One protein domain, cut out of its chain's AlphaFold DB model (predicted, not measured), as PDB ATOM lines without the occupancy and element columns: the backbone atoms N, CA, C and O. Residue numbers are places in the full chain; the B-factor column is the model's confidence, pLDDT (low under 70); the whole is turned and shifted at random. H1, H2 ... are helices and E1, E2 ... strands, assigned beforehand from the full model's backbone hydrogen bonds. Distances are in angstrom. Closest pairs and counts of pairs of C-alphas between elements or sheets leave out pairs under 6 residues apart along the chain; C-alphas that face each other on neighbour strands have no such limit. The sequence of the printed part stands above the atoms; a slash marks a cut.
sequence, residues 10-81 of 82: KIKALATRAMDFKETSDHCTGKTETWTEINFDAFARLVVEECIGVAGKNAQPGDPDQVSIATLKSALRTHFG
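AT A GLANCE: This is residues 10 to 81 of the 82 residues of an uncharacterized protein of Proteobacteria bacterium (UniProt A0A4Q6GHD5). A narrow two-stranded hairpin, E1 and E2, and the long helix H2 follow each other roughly in line and make the length of the domain, with two shorter helices, H1 and H3, packed on H2. H1 packs on the first half of H2 and H3 on its second half, both set steeply to it, and the first residue of H1 comes close to the last residue of H3; at the far tip of the hairpin, residues 26 to 31 stick out. The 72 printed residues hold three named helices and two named strands, in the order H1, E1, E2, H2, H3, and the class is mixed, helices and strands. The single sheet has the order E1, E2 and is antiparallel. The whole is extended, with a radius of gyration of the C-alphas of 19.0 A and spans of 64 by 22 by 14 A.

HOW THE PARTS SIT: H1, residues 10 to 17, leads by a tight link of one residue into the hairpin of E1, residues 19 to 25, and E2, residues 32 to 38. E1 and E2 are antiparallel, with 158 degrees between their directions. The C-alphas of Met 19 and Ile 38 face each other at 4.5 A, as do those of Ser 25 and Thr 32 at 4.4 A. Across the pair, N 20 and O 37 are within hydrogen-bond range at 2.8 A, and so are N 33 and O 24 at 2.9 A. The closest C-alphas of H1 and E2 are those of Ala 15 and Ile 38, 6.4 A apart. H2, residues 40 to 57, follows E2 after one residue, a tight link, and E1 and H2 are near each other, with 5 pairs of C-alphas within 10 A. H1 and H2 touch, H2 with residues 43 to 47 alone; the closest C-alphas are those of Ala 15 and Phe 43, 6.0 A apart. They run opposite ways at a steep tilt of 47 degrees. H3, residues 69 to 80, touches H2 residues 51 to 55 alone, closest at the C-alphas of Ala 55 and Leu 72, 6.2 A apart. H2 and H3 run opposite ways at a steep tilt of 62 degrees. H1 and H3 are close but not clearly touching, with the C-alphas of Lys 10 and Phe 80 closest at 6.4 A; they run the same way at a tilt of 68 degrees, only just steep. H3 is apart from both E1 and E2. In H1, H2 and H3 every O i to N i+4 pair is within hydrogen-bond range.

IN THESE COORDINATES: H1 begins at C-alpha 10, at (-17.964, 38.828, -10.230), and has 8 residues. E1 and E2 each have 7 residues and measure 19.8 A from first to last C-alpha. H2 is the longest helix, with 18 residues and 25.8 A; it begins at C-alpha 40, at (-6.267, 44.808, -1.540). H3 has 12 residues, measures 16.1 A and ends at C-alpha 80, at (-14.818, 35.194, -14.412).

THE WHOLE: The two C-alphas farthest apart are those of Cys 28, between E1 and E2, and Gly 62, between H2 and H3, at 64.6 A. The first and last printed C-alphas, those of Lys 10 and Gly 81, are 8.7 A apart. The printed part has no cut. The link from E1 to E2 is short, with 6 residues, and the one from H2 to H3 is long, with 11 residues. The mean pLDDT of the printed part is 86.1, and the model's confidence is under 70 at residues 60 to 66, within that long link.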
ATOM      1  N   LYS A  10     -18.524  39.632 -11.318       88.56
ATOM      2  CA  LYS A  10     -17.964  38.828 -10.230       88.56
ATOM      3  C   LYS A  10     -16.765  39.510  -9.597       88.56
ATOM      4  O   LYS A  10     -16.722  39.635  -8.380       88.56
ATOM      5  N   ILE A  11     -15.849  40.040 -10.405       89.06
ATOM      6  CA  ILE A  11     -14.712  40.826  -9.900       89.06
ATOM      7  C   ILE A  11     -15.207  42.059  -9.140       89.06
ATOM      8  O   ILE A  11     -14.705  42.359  -8.060       89.06
ATOM      9  N   LYS A  12     -16.255  42.723  -9.643       89.06
ATOM     10  CA  LYS A  12     -16.902  43.833  -8.937       89.06
ATOM     11  C   LYS A  12     -17.490  43.396  -7.592       89.06
ATOM     12  O   LYS A  12     -17.290  44.088  -6.602       89.06
ATOM     13  N   ALA A  13     -18.173  42.253  -7.537       91.25
ATOM     14  CA  ALA A  13     -18.726  41.730  -6.289       91.25
ATOM     15  C   ALA A  13     -17.631  41.406  -5.257       91.25
ATOM     16  O   ALA A  13     -17.792  41.723  -4.081       91.25
ATOM     17  N   LEU A  14     -16.501  40.835  -5.691       93.12
ATOM     18  CA  LEU A  14     -15.343  40.605  -4.819       93.12
ATOM     19  C   LEU A  14     -14.747  41.928  -4.317       93.12
ATOM     20  O   LEU A  14     -14.473  42.054  -3.129       93.12
ATOM     21  N   ALA A  15     -14.622  42.937  -5.186       90.88
ATOM     22  CA  ALA A  15     -14.138  44.264  -4.806       90.88
ATOM     23  C   ALA A  15     -15.060  44.941  -3.781       90.88
ATOM     24  O   ALA A  15     -14.577  45.516  -2.814       90.88
ATOM     25  N   THR A  16     -16.381  44.824  -3.948       92.06
ATOM     26  CA  THR A  16     -17.366  45.323  -2.977       92.06
ATOM     27  C   THR A  16     -17.267  44.604  -1.633       92.06
ATOM     28  O   THR A  16     -17.349  45.249  -0.595       92.06
ATOM     29  N   ARG A  17     -17.058  43.282  -1.627       92.56
ATOM     30  CA  ARG A  17     -16.858  42.504  -0.390       92.56
ATOM     31  C   ARG A  17     -15.550  42.837   0.328       92.56
ATOM     32  O   ARG A  17     -15.460  42.611   1.526       92.56
ATOM     33  N   ALA A  18     -14.562  43.347  -0.401       93.88
ATOM     34  CA  ALA A  18     -13.271  43.773   0.124       93.88
ATOM     35  C   ALA A  18     -13.229  45.263   0.508       93.88
ATOM     36  O   ALA A  18     -12.149  45.792   0.752       93.88
ATOM     37  N   MET A  19     -14.363  45.968   0.498       93.69
ATOM     38  CA  MET A  19     -14.398  47.376   0.883       93.69
ATOM     39  C   MET A  19     -14.230  47.535   2.393       93.69
ATOM     40  O   MET A  19     -15.012  46.988   3.166       93.69
ATOM     41  N   ASP A  20     -13.260  48.356   2.784       89.75
ATOM     42  CA  ASP A  20     -13.037  48.790   4.154       89.75
ATOM     43  C   ASP A  20     -13.468  50.246   4.324       89.75
ATOM     44  O   ASP A  20     -13.245  51.105   3.462       89.75
ATOM     45  N   PHE A  21     -14.052  50.530   5.482       88.06
ATOM     46  CA  PHE A  21     -14.330  51.888   5.919       88.06
ATOM     47  C   PHE A  21     -13.082  52.475   6.582       88.06
ATOM     48  O   PHE A  21     -12.504  51.866   7.486       88.06
ATOM     49  N   LYS A  22     -12.661  53.653   6.128       88.19
ATOM     50  CA  LYS A  22     -11.561  54.416   6.712       88.19
ATOM     51  C   LYS A  22     -12.109  55.712   7.283       88.19
ATOM     52  O   LYS A  22     -12.916  56.388   6.650       88.19
ATOM     53  N   GLU A  23     -11.634  56.042   8.472       89.00
ATOM     54  CA  GLU A  23     -11.924  57.293   9.152       89.00
ATOM     55  C   GLU A  23     -10.601  57.913   9.591       89.00
ATOM     56  O   GLU A  23      -9.731  57.226  10.129       89.00
ATOM     57  N   THR A  24     -10.455  59.212   9.360       85.94
ATOM     58  CA  THR A  24      -9.395  60.015   9.961       85.94
ATOM     59  C   THR A  24     -10.024  61.202  10.671       85.94
ATOM     60  O   THR A  24     -10.981  61.799  10.173       85.94
ATOM     61  N   SER A  25      -9.495  61.541  11.843       84.31
ATOM     62  CA  SER A  25      -9.900  62.735  12.577       84.31
ATOM     63  C   SER A  25      -8.705  63.663  12.715       84.31
ATOM     64  O   SER A  25      -7.630  63.267  13.169       84.31
ATOM     65  N   ASP A  26      -8.889  64.908  12.294       84.31
ATOM     66  CA  ASP A  26      -7.904  65.952  12.506       84.31
ATOM     67  C   ASP A  26      -8.146  66.586  13.878       84.31
ATOM     68  O   ASP A  26      -9.108  67.330  14.096       84.31
ATOM     69  N   HIS A  27      -7.241  66.287  14.810       77.25
ATOM     70  CA  HIS A  27      -7.285  66.788  16.178       77.25
ATOM     71  C   HIS A  27      -7.204  68.324  16.265       77.25
ATOM     72  O   HIS A  27      -7.669  68.904  17.244       77.25
ATOM     73  N   CYS A  28      -6.661  68.995  15.246       78.25
ATOM     74  CA  CYS A  28      -6.494  70.448  15.224       78.25
ATOM     75  C   CYS A  28      -7.730  71.187  14.694       78.25
ATOM     76  O   CYS A  28      -7.998  72.311  15.117       78.25
ATOM     77  N   THR A  29      -8.479  70.586  13.765       83.44
ATOM     78  CA  THR A  29      -9.653  71.225  13.137       83.44
ATOM     79  C   THR A  29     -10.987  70.648  13.603       83.44
ATOM     80  O   THR A  29     -12.035  71.213  13.285       83.44
ATOM     81  N   GLY A  30     -10.968  69.537  14.348       80.81
ATOM     82  CA  GLY A  30     -12.171  68.826  14.784       80.81
ATOM     83  C   GLY A  30     -12.960  68.209  13.627       80.81
ATOM     84  O   GLY A  30     -14.113  67.819  13.812       80.81
ATOM     85  N   LYS A  31     -12.375  68.156  12.425       83.88
ATOM     86  CA  LYS A  31     -13.002  67.574  11.243       83.88
ATOM     87  C   LYS A  31     -12.693  66.088  11.172       83.88
ATOM     88  O   LYS A  31     -11.551  65.668  11.351       83.88
ATOM     89  N   THR A  32     -13.722  65.323  10.843       85.19
ATOM     90  CA  THR A  32     -13.616  63.898  10.551       85.19
ATOM     91  C   THR A  32     -13.860  63.697   9.065       85.19
ATOM     92  O   THR A  32     -14.856  64.184   8.530       85.19
ATOM     93  N   GLU A  33     -12.957  62.982   8.401       88.25
ATOM     94  CA  GLU A  33     -13.145  62.535   7.025       88.25
ATOM     95  C   GLU A  33     -13.302  61.020   7.002       88.25
ATOM     96  O   GLU A  33     -12.528  60.281   7.614       88.25
ATOM     97  N   THR A  34     -14.315  60.565   6.274       88.12
ATOM     98  CA  THR A  34     -14.631  59.149   6.114       88.12
ATOM     99  C   THR A  34     -14.671  58.804   4.639       88.12
ATOM    100  O   THR A  34     -15.330  59.497   3.859       88.12
ATOM    101  N   TRP A  35     -14.020  57.716   4.248       90.06
ATOM    102  CA  TRP A  35     -14.089  57.194   2.887       90.06
ATOM    103  C   TRP A  35     -14.095  55.671   2.886       90.06
ATOM    104  O   TRP A  35     -13.821  55.010   3.887       90.06
ATOM    105  N   THR A  36     -14.442  55.107   1.738       89.25
ATOM    106  CA  THR A  36     -14.403  53.666   1.509       89.25
ATOM    107  C   THR A  36     -13.295  53.364   0.517       89.25
ATOM    108  O   THR A  36     -13.208  54.002  -0.534       89.25
ATOM    109  N   GLU A  37     -12.459  52.390   0.843       92.94
ATOM    110  CA  GLU A  37     -11.358  51.938  -0.003       92.94
ATOM    111  C   GLU A  37     -11.411  50.418  -0.149       92.94
ATOM    112  O   GLU A  37     -11.909  49.714   0.727       92.94
ATOM    113  N   ILE A  38     -10.911  49.893  -1.266       92.19
ATOM    114  CA  ILE A  38     -10.732  48.449  -1.419       92.19
ATOM    115  C   ILE A  38      -9.513  48.033  -0.598       92.19
ATOM    116  O   ILE A  38      -8.392  48.456  -0.875       92.19
ATOM    117  N   ASN A  39      -9.715  47.141   0.362       94.00
ATOM    118  CA  ASN A  39      -8.621  46.439   1.000       94.00
ATOM    119  C   ASN A  39      -8.063  45.396   0.023       94.00
ATOM    120  O   ASN A  39      -8.682  44.364  -0.237       94.00
ATOM    121  N   PHE A  40      -6.889  45.678  -0.542       92.38
ATOM    122  CA  PHE A  40      -6.267  44.808  -1.540       92.38
ATOM    123  C   PHE A  40      -5.900  43.423  -1.003       92.38
ATOM    124  O   PHE A  40      -5.964  42.460  -1.765       92.38
ATOM    125  N   ASP A  41      -5.563  43.304   0.282       94.19
ATOM    126  CA  ASP A  41      -5.272  42.012   0.908       94.19
ATOM    127  C   ASP A  41      -6.547  41.163   1.011       94.19
ATOM    128  O   ASP A  41      -6.598  40.033   0.518       94.19
ATOM    129  N   ALA A  42      -7.632  41.759   1.519       93.25
ATOM    130  CA  ALA A  42      -8.942  41.113   1.561       93.25
ATOM    131  C   ALA A  42      -9.434  40.744   0.153       93.25
ATOM    132  O   ALA A  42      -9.952  39.649  -0.065       93.25
ATOM    133  N   PHE A  43      -9.231  41.627  -0.825       94.19
ATOM    134  CA  PHE A  43      -9.582  41.368  -2.215       94.19
ATOM    135  C   PHE A  43      -8.785  40.199  -2.805       94.19
ATOM    136  O   PHE A  43      -9.380  39.295  -3.392       94.19
ATOM    137  N   ALA A  44      -7.460  40.175  -2.624       93.81
ATOM    138  CA  ALA A  44      -6.606  39.092  -3.104       93.81
ATOM    139  C   ALA A  44      -7.006  37.749  -2.480       93.81
ATOM    140  O   ALA A  44      -7.160  36.756  -3.194       93.81
ATOM    141  N   ARG A  45      -7.264  37.736  -1.168       96.00
ATOM    142  CA  ARG A  45      -7.766  36.559  -0.460       96.00
ATOM    143  C   ARG A  45      -9.085  36.059  -1.053       96.00
ATOM    144  O   ARG A  45      -9.196  34.877  -1.365       96.00
ATOM    145  N   LEU A  46     -10.057  36.947  -1.259       95.00
ATOM    146  CA  LEU A  46     -11.359  36.596  -1.834       95.00
ATOM    147  C   LEU A  46     -11.242  36.042  -3.262       95.00
ATOM    148  O   LEU A  46     -11.953  35.103  -3.617       95.00
ATOM    149  N   VAL A  47     -10.334  36.586  -4.077       92.88
ATOM    150  CA  VAL A  47     -10.054  36.058  -5.422       92.88
ATOM    151  C   VAL A  47      -9.472  34.646  -5.346       92.88
ATOM    152  O   VAL A  47      -9.900  33.774  -6.104       92.88
ATOM    153  N   VAL A  48      -8.528  34.394  -4.435       92.69
ATOM    154  CA  VAL A  48      -7.924  33.065  -4.247       92.69
ATOM    155  C   VAL A  48      -8.959  32.052  -3.758       92.69
ATOM    156  O   VAL A  48      -9.042  30.961  -4.319       92.69
ATOM    157  N   GLU A  49      -9.786  32.413  -2.775       93.06
ATOM    158  CA  GLU A  49     -10.874  31.563  -2.272       93.06
ATOM    159  C   GLU A  49     -11.853  31.175  -3.396       93.06
ATOM    160  O   GLU A  49     -12.209  30.001  -3.535       93.06
ATOM    161  N   GLU A  50     -12.228  32.123  -4.262       92.25
ATOM    162  CA  GLU A  50     -13.091  31.845  -5.415       92.25
ATOM    163  C   GLU A  50     -12.400  30.916  -6.432       92.25
ATOM    164  O   GLU A  50     -13.014  29.965  -6.925       92.25
ATOM    165  N   CYS A  51     -11.105  31.125  -6.712       90.19
ATOM    166  CA  CYS A  51     -10.325  30.252  -7.597       90.19
ATOM    167  C   CYS A  51     -10.253  28.812  -7.077       90.19
ATOM    168  O   CYS A  51     -10.420  27.872  -7.856       90.19
ATOM    169  N   ILE A  52     -10.047  28.630  -5.768       88.44
ATOM    170  CA  ILE A  52     -10.052  27.314  -5.115       88.44
ATOM    171  C   ILE A  52     -11.432  26.665  -5.256       88.44
ATOM    172  O   ILE A  52     -11.530  25.495  -5.627       88.44
ATOM    173  N   GLY A  53     -12.508  27.429  -5.040       88.06
ATOM    174  CA  GLY A  53     -13.874  26.943  -5.233       88.06
ATOM    175  C   GLY A  53     -14.154  26.483  -6.669       88.06
ATOM    176  O   GLY A  53     -14.855  25.493  -6.882       88.06
ATOM    177  N   VAL A  54     -13.589  27.167  -7.668       89.56
ATOM    178  CA  VAL A  54     -13.661  26.748  -9.077       89.56
ATOM    179  C   VAL A  54     -12.837  25.488  -9.324       89.56
ATOM    180  O   VAL A  54     -13.338  24.572  -9.977       89.56
ATOM    181  N   ALA A  55     -11.614  25.412  -8.798       85.94
ATOM    182  CA  ALA A  55     -10.758  24.239  -8.937       85.94
ATOM    183  C   ALA A  55     -11.430  22.984  -8.356       85.94
ATOM    184  O   ALA A  55     -11.563  21.989  -9.065       85.94
ATOM    185  N   GLY A  56     -11.972  23.064  -7.136       84.81
ATOM    186  CA  GLY A  56     -12.650  21.940  -6.482       84.81
ATOM    187  C   GLY A  56     -13.871  21.421  -7.252       84.81
ATOM    188  O   GLY A  56     -14.104  20.219  -7.301       84.81
ATOM    189  N   LYS A  57     -14.623  22.300  -7.930       84.56
ATOM    190  CA  LYS A  57     -15.757  21.899  -8.791       84.56
ATOM    191  C   LYS A  57     -15.337  21.188 -10.080       84.56
ATOM    192  O   LYS A  57     -16.172  20.543 -10.703       84.56
ATOM    193  N   ASN A  58     -14.086  21.357 -10.504       82.06
ATOM    194  CA  ASN A  58     -13.545  20.792 -11.742       82.06
ATOM    195  C   ASN A  58     -12.577  19.627 -11.492       82.06
ATOM    196  O   ASN A  58     -11.999  19.109 -12.448       82.06
ATOM    197  N   ALA A  59     -12.390  19.223 -10.235       78.75
ATOM    198  CA  ALA A  59     -11.600  18.052  -9.891       78.75
ATOM    199  C   ALA A  59     -12.344  16.763 -10.267       78.75
ATOM    200  O   ALA A  59     -13.578  16.705 -10.220       78.75
ATOM    201  N   GLN A  60     -11.604  15.735 -10.687       68.31
ATOM    202  CA  GLN A  60     -12.222  14.477 -11.093       68.31
ATOM    203  C   GLN A  60     -12.767  13.710  -9.879       68.31
ATOM    204  O   GLN A  60     -12.149  13.716  -8.811       68.31
ATOM    205  N   PRO A  61     -13.896  12.993 -10.027       62.22
ATOM    206  CA  PRO A  61     -14.364  12.080  -8.992       62.22
ATOM    207  C   PRO A  61     -13.291  11.016  -8.720       62.22
ATOM    208  O   PRO A  61     -13.014  10.186  -9.582       62.22
ATOM    209  N   GLY A  62     -12.687  11.050  -7.530       68.06
ATOM    210  CA  GLY A  62     -11.663  10.090  -7.097       68.06
ATOM    211  C   GLY A  62     -10.227  10.620  -7.065       68.06
ATOM    212  O   GLY A  62      -9.384   9.956  -6.469       68.06
ATOM    213  N   ASP A  63      -9.957  11.806  -7.616       65.12
ATOM    214  CA  ASP A  63      -8.667  12.490  -7.465       65.12
ATOM    215  C   ASP A  63      -8.887  14.014  -7.349       65.12
ATOM    216  O   ASP A  63      -8.872  14.736  -8.354       65.12
ATOM    217  N   PRO A  64      -9.172  14.516  -6.130       60.09
ATOM    218  CA  PRO A  64      -9.434  15.933  -5.894       60.09
ATOM    219  C   PRO A  64      -8.198  16.823  -6.116       60.09
ATOM    220  O   PRO A  64      -8.356  18.035  -6.275       60.09
ATOM    221  N   ASP A  65      -6.997  16.235  -6.167       65.12
ATOM    222  CA  ASP A  65      -5.725  16.951  -6.288       65.12
ATOM    223  C   ASP A  65      -5.267  17.108  -7.750       65.12
ATOM    224  O   ASP A  65      -4.372  17.906  -8.043       65.12
ATOM    225  N   GLN A  66      -5.906  16.413  -8.701       67.81
ATOM    226  CA  GLN A  66      -5.577  16.505 -10.123       67.81
ATOM    227  C   GLN A  66      -6.607  17.311 -10.920       67.81
ATOM    228  O   GLN A  66      -7.516  16.780 -11.559       67.81
ATOM    229  N   VAL A  67      -6.399  18.628 -10.977       76.00
ATOM    230  CA  VAL A  67      -6.993  19.481 -12.018       76.00
ATOM    231  C   VAL A  67      -5.909  19.844 -13.025       76.00
ATOM    232  O   VAL A  67      -4.902  20.459 -12.678       76.00
ATOM    233  N   SER A  68      -6.117  19.509 -14.302       83.50
ATOM    234  CA  SER A  68      -5.182  19.939 -15.345       83.50
ATOM    235  C   SER A  68      -5.145  21.474 -15.427       83.50
ATOM    236  O   SER A  68      -6.187  22.134 -15.376       83.50
ATOM    237  N   ILE A  69      -3.958  22.060 -15.612       83.75
ATOM    238  CA  ILE A  69      -3.793  23.521 -15.741       83.75
ATOM    239  C   ILE A  69      -4.666  24.078 -16.877       83.75
ATOM    240  O   ILE A  69      -5.216  25.172 -16.762       83.75
ATOM    241  N   ALA A  70      -4.829  23.323 -17.968       85.69
ATOM    242  CA  ALA A  70      -5.677  23.712 -19.091       85.69
ATOM    243  C   ALA A  70      -7.162  23.779 -18.691       85.69
ATOM    244  O   ALA A  70      -7.828  24.776 -18.983       85.69
ATOM    245  N   THR A  71      -7.656  22.766 -17.972       84.62
ATOM    246  CA  THR A  71      -9.023  22.731 -17.430       84.62
ATOM    247  C   THR A  71      -9.239  23.872 -16.446       84.62
ATOM    248  O   THR A  71     -10.216  24.605 -16.577       84.62
ATOM    249  N   LEU A  72      -8.301  24.090 -15.520       86.38
ATOM    250  CA  LEU A  72      -8.375  25.177 -14.547       86.38
ATOM    251  C   LEU A  72      -8.409  26.545 -15.235       86.38
ATOM    252  O   LEU A  72      -9.274  27.365 -14.944       86.38
ATOM    253  N   LYS A  73      -7.515  26.783 -16.200       89.06
ATOM    254  CA  LYS A  73      -7.477  28.032 -16.971       89.06
ATOM    255  C   LYS A  73      -8.792  28.275 -17.709       89.06
ATOM    256  O   LYS A  73      -9.288  29.398 -17.697       89.06
ATOM    257  N   SER A  74      -9.359  27.242 -18.335       89.06
ATOM    258  CA  SER A  74     -10.658  27.341 -19.005       89.06
ATOM    259  C   SER A  74     -11.779  27.629 -18.008       89.06
ATOM    260  O   SER A  74     -12.569  28.542 -18.223       89.06
ATOM    261  N   ALA A  75     -11.818  26.903 -16.890       88.00
ATOM    262  CA  ALA A  75     -12.831  27.063 -15.858       88.00
ATOM    263  C   ALA A  75     -12.785  28.456 -15.217       88.00
ATOM    264  O   ALA A  75     -13.832  29.066 -15.034       88.00
ATOM    265  N   LEU A  76     -11.596  28.995 -14.936       90.00
ATOM    266  CA  LEU A  76     -11.424  30.353 -14.413       90.00
ATOM    267  C   LEU A  76     -11.833  31.408 -15.444       90.00
ATOM    268  O   LEU A  76     -12.539  32.350 -15.092       90.00
ATOM    269  N   ARG A  77     -11.466  31.238 -16.722       89.44
ATOM    270  CA  ARG A  77     -11.910  32.133 -17.803       89.44
ATOM    271  C   ARG A  77     -13.419  32.154 -17.947       89.44
ATOM    272  O   ARG A  77     -13.998  33.228 -17.987       89.44
ATOM    273  N   THR A  78     -14.071  30.996 -17.955       89.06
ATOM    274  CA  THR A  78     -15.537  30.916 -17.994       89.06
ATOM    275  C   THR A  78     -16.160  31.465 -16.718       89.06
ATOM    276  O   THR A  78     -17.158  32.178 -16.777       89.06
ATOM    277  N   HIS A  79     -15.580  31.151 -15.558       88.62
ATOM    278  CA  HIS A  79     -16.103  31.597 -14.280       88.62
ATOM    279  C   HIS A  79     -16.075  33.118 -14.199       88.62
ATOM    280  O   HIS A  79     -17.106  33.707 -13.899       88.62
ATOM    281  N   PHE A  80     -14.938  33.748 -14.472       87.25
ATOM    282  CA  PHE A  80     -14.818  35.194 -14.412       87.25
ATOM    283  C   PHE A  80     -15.380  35.868 -15.676       87.25
ATOM    284  O   PHE A  80     -15.904  36.961 -15.577       87.25
ATOM    285  N   GLY A  81     -15.384  35.245 -16.847       84.69
ATOM    286  CA  GLY A  81     -15.673  35.934 -18.112       84.69
ATOM    287  C   GLY A  81     -14.458  36.727 -18.606       84.69
ATOM    288  O   GLY A  81     -14.584  37.912 -18.909       84.69
TER     289      GLY A  81